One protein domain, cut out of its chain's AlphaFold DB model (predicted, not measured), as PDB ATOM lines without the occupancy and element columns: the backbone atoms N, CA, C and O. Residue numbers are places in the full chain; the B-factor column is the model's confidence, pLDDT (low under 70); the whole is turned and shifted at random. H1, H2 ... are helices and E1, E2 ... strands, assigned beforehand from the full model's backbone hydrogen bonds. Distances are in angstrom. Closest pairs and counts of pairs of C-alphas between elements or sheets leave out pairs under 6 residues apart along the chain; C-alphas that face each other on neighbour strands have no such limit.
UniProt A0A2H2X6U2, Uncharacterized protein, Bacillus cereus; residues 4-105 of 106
ATOM      1  N   VAL A   4     106.686  85.657 138.912       87.31
ATOM      2  CA  VAL A   4     107.869  86.058 139.672       87.31
ATOM      3  C   VAL A   4     108.734  86.978 138.827       87.31
ATOM      4  O   VAL A   4     108.695  86.946 137.598       87.31
ATOM      5  N   LYS A   5     109.550  87.785 139.495       86.62
ATOM      6  CA  LYS A   5     110.572  88.595 138.842       86.62
ATOM      7  C   LYS A   5     111.846  87.780 138.694       86.62
ATOM      8  O   LYS A   5     112.328  87.180 139.655       86.62
ATOM      9  N   VAL A   6     112.366  87.753 137.477       84.38
ATOM     10  CA  VAL A   6     113.547  86.992 137.084       84.38
ATOM     11  C   VAL A   6     114.579  87.961 136.536       84.38
ATOM     12  O   VAL A   6     114.252  88.823 135.720       84.38
ATOM     13  N   ILE A   7     115.833  87.797 136.942       84.88
ATOM     14  CA  ILE A   7     116.945  88.476 136.278       84.88
ATOM     15  C   ILE A   7     117.206  87.767 134.952       84.88
ATOM     16  O   ILE A   7     117.592  86.599 134.941       84.88
ATOM     17  N   ILE A   8     116.986  88.456 133.836       77.94
ATOM     18  CA  ILE A   8     117.101  87.869 132.493       77.94
ATOM     19  C   ILE A   8     118.410  88.218 131.789       77.94
ATOM     20  O   ILE A   8     118.717  87.617 130.769       77.94
ATOM     21  N   GLN A   9     119.215  89.117 132.359       72.31
ATOM     22  CA  GLN A   9     120.566  89.375 131.876       72.31
ATOM     23  C   GLN A   9     121.455  90.001 132.943       72.31
ATOM     24  O   GLN A   9     121.061  90.981 133.580       72.31
ATOM     25  N   PRO A  10     122.663  89.457 133.105       66.38
ATOM     26  CA  PRO A  10     123.808  90.160 133.643       66.38
ATOM     27  C   PRO A  10     124.819  90.450 132.526       66.38
ATOM     28  O   PRO A  10     125.489  89.539 132.043       66.38
ATOM     29  N   SER A  11     124.979  91.711 132.130       64.94
ATOM     30  CA  SER A  11     126.155  92.101 131.342       64.94
ATOM     31  C   SER A  11     127.398  92.138 132.242       64.94
ATOM     32  O   SER A  11     127.302  92.426 133.440       64.94
ATOM     33  N   PHE A  12     128.585  91.880 131.678       59.81
ATOM     34  CA  PHE A  12     129.842  92.172 132.380       59.81
ATOM     35  C   PHE A  12     129.882  93.677 132.738       59.81
ATOM     36  O   PHE A  12     129.239  94.484 132.074       59.81
ATOM     37  N   GLY A  13     130.576  94.079 133.805       56.81
ATOM     38  CA  GLY A  13     130.745  95.505 134.120       56.81
ATOM     39  C   GLY A  13     130.725  95.866 135.599       56.81
ATOM     40  O   GLY A  13     130.470  95.044 136.483       56.81
ATOM     41  N   SER A  14     131.039  97.128 135.875       61.91
ATOM     42  CA  SER A  14     131.024  97.710 137.212       61.91
ATOM     43  C   SER A  14     129.667  98.356 137.478       61.91
ATOM     44  O   SER A  14     129.415  99.473 137.046       61.91
ATOM     45  N   PHE A  15     128.796  97.707 138.240       68.50
ATOM     46  CA  PHE A  15     127.510  98.296 138.630       68.50
ATOM     47  C   PHE A  15     127.694  99.335 139.735       68.50
ATOM     48  O   PHE A  15     128.570  99.169 140.579       68.50
ATOM     49  N   LYS A  16     126.909 100.416 139.758       58.59
ATOM     50  CA  LYS A  16     126.840 101.323 140.917       58.59
ATOM     51  C   LYS A  16     125.558 101.030 141.712       58.59
ATOM     52  O   LYS A  16     124.515 100.916 141.083       58.59
ATOM     53  N   PRO A  17     125.606 100.947 143.058       54.81
ATOM     54  CA  PRO A  17     126.783 100.994 143.932       54.81
ATOM     55  C   PRO A  17     127.539  99.647 143.973       54.81
ATOM     56  O   PRO A  17     127.084  98.659 144.548       54.81
ATOM     57  N   LYS A  18     128.757  99.639 143.408       64.94
ATOM     58  CA  LYS A  18     129.625  98.462 143.172       64.94
ATOM     59  C   LYS A  18     129.877  97.614 144.408       64.94
ATOM     60  O   LYS A  18     130.062  96.411 144.311       64.94
ATOM     61  N   ARG A  19     129.902  98.252 145.575       69.38
ATOM     62  CA  ARG A  19     130.236  97.607 146.841       69.38
ATOM     63  C   ARG A  19     129.052  96.865 147.448       69.38
ATOM     64  O   ARG A  19     129.255  95.781 147.977       69.38
ATOM     65  N   ASP A  20     127.845  97.416 147.374       76.94
ATOM     66  CA  ASP A  20     126.687  96.812 148.039       76.94
ATOM     67  C   ASP A  20     126.108  95.666 147.215       76.94
ATOM     68  O   ASP A  20     125.784  94.624 147.782       76.94
ATOM     69  N   PHE A  21     126.115  95.786 145.882       77.88
ATOM     70  CA  PHE A  21     125.745  94.657 145.032       77.88
ATOM     71  C   PHE A  21     126.767  93.522 145.115       77.88
ATOM     72  O   PHE A  21     126.386  92.369 145.287       77.88
ATOM     73  N   GLN A  22     128.069  93.837 145.085       76.25
ATOM     74  CA  GLN A  22     129.108  92.815 145.235       76.25
ATOM     75  C   GLN A  22     129.039  92.132 146.606       76.25
ATOM     76  O   GLN A  22     129.107  90.913 146.679       76.25
ATOM     77  N   ARG A  23     128.808  92.881 147.693       81.19
ATOM     78  CA  ARG A  23     128.581  92.293 149.025       81.19
ATOM     79  C   ARG A  23     127.383  91.357 149.055       81.19
ATOM     80  O   ARG A  23     127.427  90.345 149.747       81.19
ATOM     81  N   LEU A  24     126.312  91.708 148.349       82.38
ATOM     82  CA  LEU A  24     125.134  90.861 148.252       82.38
ATOM     83  C   LEU A  24     125.446  89.566 147.488       82.38
ATOM     84  O   LEU A  24     125.084  88.487 147.947       82.38
ATOM     85  N   ILE A  25     126.177  89.673 146.377       78.12
ATOM     86  CA  ILE A  25     126.681  88.537 145.590       78.12
ATOM     87  C   ILE A  25     127.536  87.611 146.458       78.12
ATOM     88  O   ILE A  25     127.289  86.404 146.510       78.12
ATOM     89  N   ASP A  26     128.482  88.179 147.205       81.44
ATOM     90  CA  ASP A  26     129.377  87.437 148.091       81.44
ATOM     91  C   ASP A  26     128.611  86.771 149.251       81.44
ATOM     92  O   ASP A  26     128.889  85.625 149.598       81.44
ATOM     93  N   LYS A  27     127.606  87.453 149.825       83.50
ATOM     94  CA  LYS A  27     126.743  86.926 150.901       83.50
ATOM     95  C   LYS A  27     125.896  85.740 150.433       83.50
ATOM     96  O   LYS A  27     125.729  84.777 151.176       83.50
ATOM     97  N   VAL A  28     125.327  85.828 149.233       78.62
ATOM     98  CA  VAL A  28     124.479  84.776 148.650       78.62
ATOM     99  C   VAL A  28     125.330  83.636 148.067       78.62
ATOM    100  O   VAL A  28     124.837  82.519 147.916       78.62
ATOM    101  N   GLY A  29     126.607  83.889 147.767       76.12
ATOM    102  CA  GLY A  29     127.557  82.884 147.285       76.12
ATOM    103  C   GLY A  29     127.358  82.488 145.819       76.12
ATOM    104  O   GLY A  29     127.821  81.427 145.400       76.12
ATOM    105  N   ILE A  30     126.660  83.309 145.028       72.12
ATOM    106  CA  ILE A  30     126.438  83.063 143.596       72.12
ATOM    107  C   ILE A  30     127.246  84.091 142.809       72.12
ATOM    108  O   ILE A  30     126.971  85.275 142.970       72.12
ATOM    109  N   PRO A  31     128.173  83.686 141.924       69.19
ATOM    110  CA  PRO A  31     128.907  84.626 141.084       69.19
ATOM    111  C   PRO A  31     127.988  85.479 140.204       69.19
ATOM    112  O   PRO A  31     126.961  84.990 139.734       69.19
ATOM    113  N   LEU A  32     128.394  86.718 139.902       69.38
ATOM    114  CA  LEU A  32     127.617  87.663 139.084       69.38
ATOM    115  C   LEU A  32     127.165  87.058 137.742       69.38
ATOM    116  O   LEU A  32     126.019  87.217 137.344       69.38
ATOM    117  N   TRP A  33     128.031  86.309 137.061       65.62
ATOM    118  CA  TRP A  33     127.709  85.680 135.772       65.62
ATOM    119  C   TRP A  33     126.689  84.531 135.875       65.62
ATOM    120  O   TRP A  33     126.155  84.091 134.865       65.62
ATOM    121  N   ASN A  34     126.370  84.072 137.089       69.88
ATOM    122  CA  ASN A  34     125.416  82.994 137.363       69.88
ATOM    123  C   ASN A  34     124.066  83.500 137.912       69.88
ATOM    124  O   ASN A  34     123.261  82.691 138.400       69.88
ATOM    125  N   ILE A  35     123.813  84.818 137.865       71.62
ATOM    126  CA  ILE A  35     122.548  85.408 138.334       71.62
ATOM    127  C   ILE A  35     121.427  85.371 137.284       71.62
ATOM    128  O   ILE A  35     120.269  85.581 137.638       71.62
ATOM    129  N   ALA A  36     121.737  85.080 136.016       73.44
ATOM    130  CA  ALA A  36     120.729  84.904 134.972       73.44
ATOM    131  C   ALA A  36     119.756  83.767 135.325       73.44
ATOM    132  O   ALA A  36     120.154  82.720 135.842       73.44
ATOM    133  N   GLY A  37     118.466  83.979 135.072       67.44
ATOM    134  CA  GLY A  37     117.404  83.029 135.401       67.44
ATOM    135  C   GLY A  37     117.136  82.888 136.902       67.44
ATOM    136  O   GLY A  37     116.354  82.024 137.302       67.44
ATOM    137  N   ARG A  38     117.768  83.701 137.763       72.75
ATOM    138  CA  ARG A  38     117.547  83.643 139.212       72.75
ATOM    139  C   ARG A  38     116.364  84.511 139.625       72.75
ATOM    140  O   ARG A  38     116.184  85.631 139.155       72.75
ATOM    141  N   VAL A  39     115.621  83.977 140.589       72.12
ATOM    142  CA  VAL A  39     114.485  84.610 141.280       72.12
ATOM    143  C   VAL A  39     114.837  84.985 142.720       72.12
ATOM    144  O   VAL A  39     113.955  85.142 143.558       72.12
ATOM    145  N   ASN A  40     116.133  85.043 143.053       81.00
ATOM    146  CA  ASN A  40     116.557  85.359 144.413       81.00
ATOM    147  C   ASN A  40     116.008  86.742 144.794       81.00
ATOM    148  O   ASN A  40     116.352  87.746 144.169       81.00
ATOM    149  N   ALA A  41     115.154  86.763 145.819       79.56
ATOM    150  CA  ALA A  41     114.421  87.953 146.220       79.56
ATOM    151  C   ALA A  41     115.345  89.108 146.634       79.56
ATOM    152  O   ALA A  41     115.000  90.258 146.386       79.56
ATOM    153  N   GLU A  42     116.520  88.829 147.215       82.31
ATOM    154  CA  GLU A  42     117.468  89.884 147.590       82.31
ATOM    155  C   GLU A  42     118.070  90.556 146.342       82.31
ATOM    156  O   GLU A  42     118.150  91.782 146.296       82.31
ATOM    157  N   TYR A  43     118.429  89.788 145.302       81.56
ATOM    158  CA  TYR A  43     118.936  90.361 144.045       81.56
ATOM    159  C   TYR A  43     117.865  91.142 143.293       81.56
ATOM    160  O   TYR A  43     118.128  92.248 142.830       81.56
ATOM    161  N   VAL A  44     116.662  90.571 143.188       83.06
ATOM    162  CA  VAL A  44     115.525  91.229 142.539       83.06
ATOM    163  C   VAL A  44     115.252  92.564 143.223       83.06
ATOM    164  O   VAL A  44     115.246  93.594 142.556       83.06
ATOM    165  N   LYS A  45     115.136  92.560 144.555       85.81
ATOM    166  CA  LYS A  45     114.889  93.769 145.341       85.81
ATOM    167  C   LYS A  45     115.987  94.816 145.148       85.81
ATOM    168  O   LYS A  45     115.674  95.980 144.924       85.81
ATOM    169  N   PHE A  46     117.260  94.411 145.184       85.25
ATOM    170  CA  PHE A  46     118.375  95.333 144.960       85.25
ATOM    171  C   PHE A  46     118.275  96.025 143.598       85.25
ATOM    172  O   PHE A  46     118.445  97.240 143.501       85.25
ATOM    173  N   VAL A  47     118.007  95.258 142.539       83.06
ATOM    174  CA  VAL A  47     117.875  95.813 141.191       83.06
ATOM    175  C   VAL A  47     116.653  96.722 141.122       83.06
ATOM    176  O   VAL A  47     116.786  97.817 140.608       83.06
ATOM    177  N   GLU A  48     115.504  96.355 141.688       85.81
ATOM    178  CA  GLU A  48     114.313  97.220 141.701       85.81
ATOM    179  C   GLU A  48     114.540  98.568 142.390       85.81
ATOM    180  O   GLU A  48     114.082  99.593 141.894       85.81
ATOM    181  N   GLU A  49     115.261  98.578 143.511       87.31
ATOM    182  CA  GLU A  49     115.550  99.801 144.266       87.31
ATOM    183  C   GLU A  49     116.521 100.739 143.531       87.31
ATOM    184  O   GLU A  49     116.509 101.945 143.773       87.31
ATOM    185  N   ASN A  50     117.356 100.200 142.635       84.94
ATOM    186  CA  ASN A  50     118.419 100.949 141.958       84.94
ATOM    187  C   ASN A  50     118.199 101.106 140.441       84.94
ATOM    188  O   ASN A  50     118.918 101.864 139.789       84.94
ATOM    189  N   ALA A  51     117.226 100.403 139.865       82.88
ATOM    190  CA  ALA A  51     116.929 100.419 138.442       82.88
ATOM    191  C   ALA A  51     116.048 101.604 138.047       82.88
ATOM    192  O   ALA A  51     115.160 102.041 138.780       82.88
ATOM    193  N   LYS A  52     116.216 102.053 136.804       79.06
ATOM    194  CA  LYS A  52     115.240 102.895 136.110       79.06
ATOM    195  C   LYS A  52     114.552 102.042 135.054       79.06
ATOM    196  O   LYS A  52     115.211 101.365 134.277       79.06
ATOM    197  N   HIS A  53     113.220 102.038 135.048       75.81
ATOM    198  CA  HIS A  53     112.418 101.256 134.095       75.81
ATOM    199  C   HIS A  53     112.757  99.747 134.057       75.81
ATOM    200  O   HIS A  53     112.683  99.119 133.005       75.81
ATOM    201  N   GLY A  54     113.135  99.156 135.198       74.44
ATOM    202  CA  GLY A  54     113.479  97.727 135.293       74.44
ATOM    203  C   GLY A  54     114.884  97.365 134.795       74.44
ATOM    204  O   GLY A  54     115.216  96.180 134.724       74.44
ATOM    205  N   VAL A  55     115.705  98.372 134.480       81.94
ATOM    206  CA  VAL A  55     117.106  98.226 134.078       81.94
ATOM    207  C   VAL A  55     118.012  98.924 135.092       81.94
ATOM    208  O   VAL A  55     117.887 100.124 135.344       81.94
ATOM    209  N   LEU A  56     118.926  98.166 135.696       85.00
ATOM    210  CA  LEU A  56     120.027  98.701 136.493       85.00
ATOM    211  C   LEU A  56     121.235  98.893 135.579       85.00
ATOM    212  O   LEU A  56     121.860  97.919 135.163       85.00
ATOM    213  N   GLU A  57     121.554 100.144 135.275       83.88
ATOM    214  CA  GLU A  57     122.695 100.508 134.436       83.88
ATOM    215  C   GLU A  57     124.017 100.376 135.208       83.88
ATOM    216  O   GLU A  57     124.138 100.720 136.389       83.88
ATOM    217  N   GLY A  58     125.027  99.850 134.526       78.38
ATOM    218  CA  GLY A  58     126.400  99.808 134.989       78.38
ATOM    219  C   GLY A  58     127.143 101.113 134.720       78.38
ATOM    220  O   GLY A  58     126.603 102.094 134.219       78.38
ATOM    221  N   THR A  59     128.415 101.141 135.103       80.12
ATOM    222  CA  THR A  59     129.297 102.291 134.852       80.12
ATOM    223  C   THR A  59     129.649 102.377 133.372       80.12
ATOM    224  O   THR A  59     129.829 103.466 132.832       80.12
ATOM    225  N   GLU A  60     129.761 101.225 132.720       79.12
ATOM    226  CA  GLU A  60     129.976 101.105 131.292       79.12
ATOM    227  C   GLU A  60     128.628 101.130 130.542       79.12
ATOM    228  O   GLU A  60     127.689 100.473 130.985       79.12
ATOM    229  N   PRO A  61     128.512 101.814 129.385       76.56
ATOM    230  CA  PRO A  61     127.237 101.948 128.659       76.56
ATOM    231  C   PRO A  61     126.585 100.627 128.229       76.56
ATOM    232  O   PRO A  61     125.388 100.570 127.979       76.56
ATOM    233  N   TRP A  62     127.386  99.572 128.102       74.00
ATOM    234  CA  TRP A  62     126.961  98.228 127.709       74.00
ATOM    235  C   TRP A  62     126.682  97.315 128.916       74.00
ATOM    236  O   TRP A  62     126.189  96.198 128.750       74.00
ATOM    237  N   ALA A  63     126.994  97.768 130.133       77.88
ATOM    238  CA  ALA A  63     126.753  97.028 131.359       77.88
ATOM    239  C   ALA A  63     125.348  97.344 131.877       77.88
ATOM    240  O   ALA A  63     125.038  98.494 132.173       77.88
ATOM    241  N   TYR A  64     124.489  96.339 132.004       80.19
ATOM    242  CA  TYR A  64     123.173  96.488 132.610       80.19
ATOM    243  C   TYR A  64     122.683  95.161 133.197       80.19
ATOM    244  O   TYR A  64     123.151  94.080 132.827       80.19
ATOM    245  N   ILE A  65     121.757  95.258 134.150       83.19
ATOM    246  CA  ILE A  65     120.996  94.131 134.685       83.19
ATOM    247  C   ILE A  65     119.520  94.402 134.447       83.19
ATOM    248  O   ILE A  65     119.013  95.462 134.814       83.19
ATOM    249  N   LYS A  66     118.830  93.432 133.851       83.88
ATOM    250  CA  LYS A  66     117.415  93.551 133.493       83.88
ATOM    251  C   LYS A  66     116.573  92.537 134.248       83.88
ATOM    252  O   LYS A  66     116.912  91.350 134.300       83.88
ATOM    253  N   ILE A  67     115.456  93.006 134.795       87.31
ATOM    254  CA  ILE A  67     114.415  92.148 135.361       87.31
ATOM    255  C   ILE A  67     113.257  92.050 134.376       87.31
ATOM    256  O   ILE A  67     112.849  93.043 133.777       87.31
ATOM    257  N   ALA A  68     112.691  90.853 134.260       86.75
ATOM    258  CA  ALA A  68     111.398  90.641 133.633       86.75
ATOM    259  C   ALA A  68     110.484  89.816 134.538       86.75
ATOM    260  O   ALA A  68     110.939  89.062 135.402       86.75
ATOM    261  N   GLU A  69     109.181  89.960 134.331       89.50
ATOM    262  CA  GLU A  69     108.188  89.094 134.953       89.50
ATOM    263  C   GLU A  69     108.044  87.807 134.139       89.50
ATOM    264  O   GLU A  69     107.907  87.837 132.915       89.50
ATOM    265  N   ALA A  70     108.072  86.670 134.829       87.69
ATOM    266  CA  ALA A  70     107.889  85.355 134.241       87.69
ATOM    267  C   ALA A  70     106.831  84.573 135.020       87.69
ATOM    268  O   ALA A  70     106.864  84.507 136.249       87.69
ATOM    269  N   ASP A  71     105.906  83.945 134.303       88.19
ATOM    270  CA  ASP A  71     104.975  82.975 134.860       88.19
ATOM    271  C   ASP A  71     105.668  81.617 134.974       88.19
ATOM    272  O   ASP A  71     105.898  80.932 133.976       88.19
ATOM    273  N   THR A  72     105.991  81.201 136.198       83.50
ATOM    274  CA  THR A  72     106.675  79.923 136.434       83.50
ATOM    275  C   THR A  72     105.760  78.709 136.308       83.50
ATOM    276  O   THR A  72     106.238  77.588 136.455       83.50
ATOM    277  N   SER A  73     104.460  78.887 136.045       85.06
ATOM    278  CA  SER A  73     103.576  77.759 135.721       85.06
ATOM    279  C   SER A  73     103.778  77.235 134.297       85.06
ATOM    280  O   SER A  73     103.323  76.140 133.965       85.06
ATOM    281  N   ARG A  74     104.484  77.996 133.454       85.25
ATOM    282  CA  ARG A  74     104.762  77.669 132.058       85.25
ATOM    283  C   ARG A  74     106.265  77.629 131.843       85.25
ATOM    284  O   ARG A  74     106.958  78.516 132.330       85.25
ATOM    285  N   PRO A  75     106.799  76.660 131.095       84.88
ATOM    286  CA  PRO A  75     108.209  76.708 130.750       84.88
ATOM    287  C   PRO A  75     108.538  77.886 129.856       84.88
ATOM    288  O   PRO A  75     107.782  78.278 128.964       84.88
ATOM    289  N   TRP A  76     109.694  78.460 130.134       86.69
ATOM    290  CA  TRP A  76     110.210  79.618 129.444       86.69
ATOM    291  C   TRP A  76     111.721  79.508 129.325       86.69
ATOM    292  O   TRP A  76     112.384  78.810 130.091       86.69
ATOM    293  N   THR A  77     112.251  80.222 128.345       85.44
ATOM    294  CA  THR A  77     113.675  80.492 128.201       85.44
ATOM    295  C   THR A  77     113.898  81.994 128.208       85.44
ATOM    296  O   THR A  77     112.987  82.782 127.937       85.44
ATOM    297  N   ILE A  78     115.128  82.388 128.505       85.56
ATOM    298  CA  ILE A  78     115.605  83.733 128.214       85.56
ATOM    299  C   ILE A  78     115.911  83.776 126.716       85.56
ATOM    300  O   ILE A  78     116.546  82.862 126.189       85.56
ATOM    301  N   SER A  79     115.396  84.792 126.033       83.31
ATOM    302  CA  SER A  79     115.821  85.160 124.685       83.31
ATOM    303  C   SER A  79     116.886  86.234 124.830       83.31
ATOM    304  O   SER A  79     116.549  87.337 125.257       83.31
ATOM    305  N   ASP A  80     118.137  85.919 124.512       74.69
ATOM    306  CA  ASP A  80     119.279  86.826 124.587       74.69
ATOM    307  C   ASP A  80     119.609  87.393 123.199       74.69
ATOM    308  O   ASP A  80     120.272  86.775 122.374       74.69
ATOM    309  N   TYR A  81     119.094  88.583 122.900       68.44
ATOM    310  CA  TYR A  81     119.415  89.275 121.653       68.44
ATOM    311  C   TYR A  81     119.816  90.704 121.976       68.44
ATOM    312  O   TYR A  81     118.937  91.467 122.357       68.44
ATOM    313  N   ASP A  82     121.108  91.018 121.843       64.06
ATOM    314  CA  ASP A  82     121.773  92.301 122.130       64.06
ATOM    315  C   ASP A  82     120.822  93.485 122.433       64.06
ATOM    316  O   ASP A  82     120.474  94.272 121.548       64.06
ATOM    317  N   GLY A  83     120.396  93.628 123.696       62.53
ATOM    318  CA  GLY A  83     119.575  94.753 124.178       62.53
ATOM    319  C   GLY A  83     118.053  94.545 124.185       62.53
ATOM    320  O   GLY A  83     117.311  95.421 124.638       62.53
ATOM    321  N   GLN A  84     117.554  93.413 123.690       71.56
ATOM    322  CA  GLN A  84     116.130  93.056 123.591       71.56
ATOM    323  C   GLN A  84     115.773  91.796 124.387       71.56
ATOM    324  O   GLN A  84     114.852  91.044 124.053       71.56
ATOM    325  N   GLU A  85     116.481  91.575 125.484       81.44
ATOM    326  CA  GLU A  85     116.351  90.387 126.303       81.44
ATOM    327  C   GLU A  85     114.949  90.307 126.887       81.44
ATOM    328  O   GLU A  85     114.400  91.293 127.401       81.44
ATOM    329  N   SER A  86     114.348  89.128 126.783       83.62
ATOM    330  CA  SER A  86     112.960  88.902 127.175       83.62
ATOM    331  C   SER A  86     112.708  87.457 127.592       83.62
ATOM    332  O   SER A  86     113.515  86.556 127.349       83.62
ATOM    333  N   ILE A  87     111.564  87.238 128.240       88.12
ATOM    334  CA  ILE A  87     111.046  85.903 128.531       88.12
ATOM    335  C   ILE A  87     110.324  85.384 127.288       88.12
ATOM    336  O   ILE A  87     109.330  85.966 126.850       88.12
ATOM    337  N   LYS A  88     110.793  84.259 126.746       88.00
ATOM    338  CA  LYS A  88     110.115  83.523 125.676       88.00
ATOM    339  C   LYS A  88     109.500  82.257 126.258       88.00
ATOM    340  O   LYS A  88     110.218  81.347 126.669       88.00
ATOM    341  N   TYR A  89     108.172  82.185 126.280       88.25
ATOM    342  CA  TYR A  89     107.472  80.961 126.670       88.25
ATOM    343  C   TYR A  89     107.642  79.895 125.596       88.25
ATOM    344  O   TYR A  89     107.550  80.186 124.402       88.25
ATOM    345  N   VAL A  90     107.907  78.668 126.034       86.75
ATOM    346  CA  VAL A  90     108.175  77.542 125.145       86.75
ATOM    347  C   VAL A  90     107.200  76.419 125.426       86.75
ATOM    348  O   VAL A  90     106.976  76.023 126.572       86.75
ATOM    349  N   ASP A  91     106.652  75.873 124.351       85.81
ATOM    350  CA  ASP A  91     105.966  74.599 124.426       85.81
ATOM    351  C   ASP A  91     107.000  73.482 124.341       85.81
ATOM    352  O   ASP A  91     107.978  73.547 123.592       85.81
ATOM    353  N   TYR A  92     106.772  72.423 125.104       83.50
ATOM    354  CA  TYR A  92     107.647  71.264 125.115       83.50
ATOM    355  C   TYR A  92     106.832  69.980 125.130       83.50
ATOM    356  O   TYR A  92     105.648  69.949 125.477       83.50
ATOM    357  N   LYS A  93     107.481  68.896 124.723       85.62
ATOM    358  CA  LYS A  93     106.974  67.536 124.851       85.62
ATOM    359  C   LYS A  93     107.958  66.742 125.698       85.62
ATOM    360  O   LYS A  93     109.147  66.713 125.391       85.62
ATOM    361  N   VAL A  94     107.469  66.073 126.739       84.81
ATOM    362  CA  VAL A  94     108.278  65.104 127.489       84.81
ATOM    363  C   VAL A  94     108.499  63.884 126.599       84.81
ATOM    364  O   VAL A  94     107.536  63.256 126.159       84.81
ATOM    365  N   ILE A  95     109.762  63.573 126.303       92.62
ATOM    366  CA  ILE A  95     110.136  62.393 125.513       92.62
ATOM    367  C   ILE A  95     110.419  61.215 126.448       92.62
ATOM    368  O   ILE A  95     110.038  60.086 126.151       92.62
ATOM    369  N   ASN A  96     111.073  61.473 127.584       89.12
ATOM    370  CA  ASN A  96     111.392  60.452 128.576       89.12
ATOM    371  C   ASN A  96     111.311  61.032 129.993       89.12
ATOM    372  O   ASN A  96     112.127  61.865 130.384       89.12
ATOM    373  N   THR A  97     110.345  60.554 130.773       85.94
ATOM    374  CA  THR A  97     110.073  61.023 132.137       85.94
ATOM    375  C   THR A  97     111.146  60.607 133.142       85.94
ATOM    376  O   THR A  97     111.418  61.355 134.070       85.94
ATOM    377  N   HIS A  98     111.771  59.437 132.967       85.88
ATOM    378  CA  HIS A  98     112.763  58.914 133.920       85.88
ATOM    379  C   HIS A  98     114.073  59.706 133.866       85.88
ATOM    380  O   HIS A  98     114.744  59.867 134.879       85.88
ATOM    381  N   LEU A  99     114.419  60.220 132.683       82.44
ATOM    382  CA  LEU A  99     115.617  61.031 132.452       82.44
ATOM    383  C   LEU A  99     115.331  62.538 132.439       82.44
ATOM    384  O   LEU A  99     116.237  63.328 132.194       82.44
ATOM    385  N   ASN A 100     114.074  62.934 132.661       79.38
ATOM    386  CA  ASN A 100     113.607  64.312 132.534       79.38
ATOM    387  C   ASN A 100     113.974  64.953 131.173       79.38
ATOM    388  O   ASN A 100     114.331  66.127 131.084       79.38
ATOM    389  N   TYR A 101     113.917  64.153 130.102       81.06
ATOM    390  CA  TYR A 101     114.308  64.562 128.756       81.06
ATOM    391  C   TYR A 101     113.109  65.132 127.994       81.06
ATOM    392  O   TYR A 101     112.081  64.461 127.820       81.06
ATOM    393  N   VAL A 102     113.247  66.370 127.520       85.38
ATOM    394  CA  VAL A 102     112.182  67.141 126.871       85.38
ATOM    395  C   VAL A 102     112.620  67.648 125.498       85.38
ATOM    396  O   VAL A 102     113.784  67.979 125.290       85.38
ATOM    397  N   GLN A 103     111.671  67.734 124.566       84.88
ATOM    398  CA  GLN A 103     111.844  68.381 123.266       84.88
ATOM    399  C   GLN A 103     111.125  69.723 123.268       84.88
ATOM    400  O   GLN A 103     109.919  69.758 123.517       84.88
ATOM    401  N   LEU A 104     111.834  70.804 122.949       83.62
ATOM    402  CA  LEU A 104     111.209  72.100 122.698       83.62
ATOM    403  C   LEU A 104     110.531  72.082 121.323       83.62
ATOM    404  O   LEU A 104     111.099  71.566 120.358       83.62
ATOM    405  N   LYS A 105     109.315  72.620 121.236       76.06
ATOM    406  CA  LYS A 105     108.623  72.824 119.961       76.06
ATOM    407  C   LYS A 105     109.101  74.148 119.360       76.06
ATOM    408  O   LYS A 105     109.069  75.171 120.042       76.06
TER     409      LYS A 105
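What this domain is: This is residues 4 to 105 of the 106 residues of an uncharacterized protein of Bacillus cereus (UniProt A0A2H2X6U2). A small three-stranded sheet, E1 E3 E2, has helix H2 across one face and the short hairpin of E4 and E5 over part of the other face, as a small sandwich only partly face to face. H1 lies side by side with H2 and off the sheet, and the hairpin of E6 and E7 reaches out at one end as an arm, apart from the other named elements. The printed part has 102 residues, with two named helices and seven named strands in the order E1 H1 H2 E2 E3 E4 E5 E6 E7, each sheet antiparallel and the class mixed, helices and strands. The whole is only just compact, close to loose, with a radius of gyration of the C-alphas of 15.3 A, and elongated, spanning 46 by 28 by 20 A.

Where its parts are: In the largest sheet, E1 is residues 4 to 10, 17.5 A long, from C-alpha 4 at (107.869, 86.058, 139.672); E3 is residues 64 to 71, 22.8 A, and E2 residues 55 to 57. H2 is residues 41 to 50, 14.2 A, with C-alpha 41 at (114.421, 87.953, 146.220), and H1 is residues 18 to 28, 15.6 A. E4 is residues 76 to 79, E5 residues 86 to 89, E6 residues 92 to 96, 12.0 A, and E7 residues 101 to 104, ending with C-alpha 104 at (111.209, 72.100, 122.698).

How they stand to each other: E3 is the inner strand, antiparallel to E1 at 148 degrees, with N 6 and O 68 2.8 A apart, and to E2 at 166 degrees, with N 56 and O 65 2.8 A apart, both within hydrogen-bond range. H2 is on this sheet, making two layers, a helix on one face of a sheet, at a height of 8.4 A over the sheet; the closest C-alphas of H2 and E2 are those of Val 47 and Leu 56, 5.9 A apart. H2 runs slantwise to the strands, at 51 degrees to E3 on the local plane. H1 is not on the sheet; H1 and H2, a helical hairpin, only just touch, with 3 pairs of C-alphas within 8 A, the closest Phe 21 and Phe 46 at 7.4 A, at a shallow tilt of 10 degrees, opposite ways. E1, H1 H2 and E2 form a split strand-helix-strand unit, two strands running the same way with E3 between them, its crossover left-handed. The sheet E4 E5 and the sheet E1 E3 E2 form a sandwich, two sheets face to face, the parts that face each other 9.4 A centre to centre and their best planes 33 degrees apart; the closest C-alphas of E3 and E5 are those of Ala 70 and Ile 87, 6.5 A apart. In the hairpin E4 and E5, N 77 and O 88 are 2.9 A apart. E5 runs on into E6 across a break of 2 residues, at 59 degrees, and in the hairpin E6 and E7 N 103 and O 93 are 2.8 A apart. In H1 and H2 every O i to N i+4 pair is within hydrogen-bond range.

The domain as a whole: The two C-alphas farthest apart, those of Thr 59 and His 98, are 46.4 A from each other. The printed part has no cut, and the link from H1 to H2, 12 residues, is long. The mean pLDDT of the printed part is 79.0, and it is under 70 at residues 10 to 19, 31 to 34, 37 and 81 to 83.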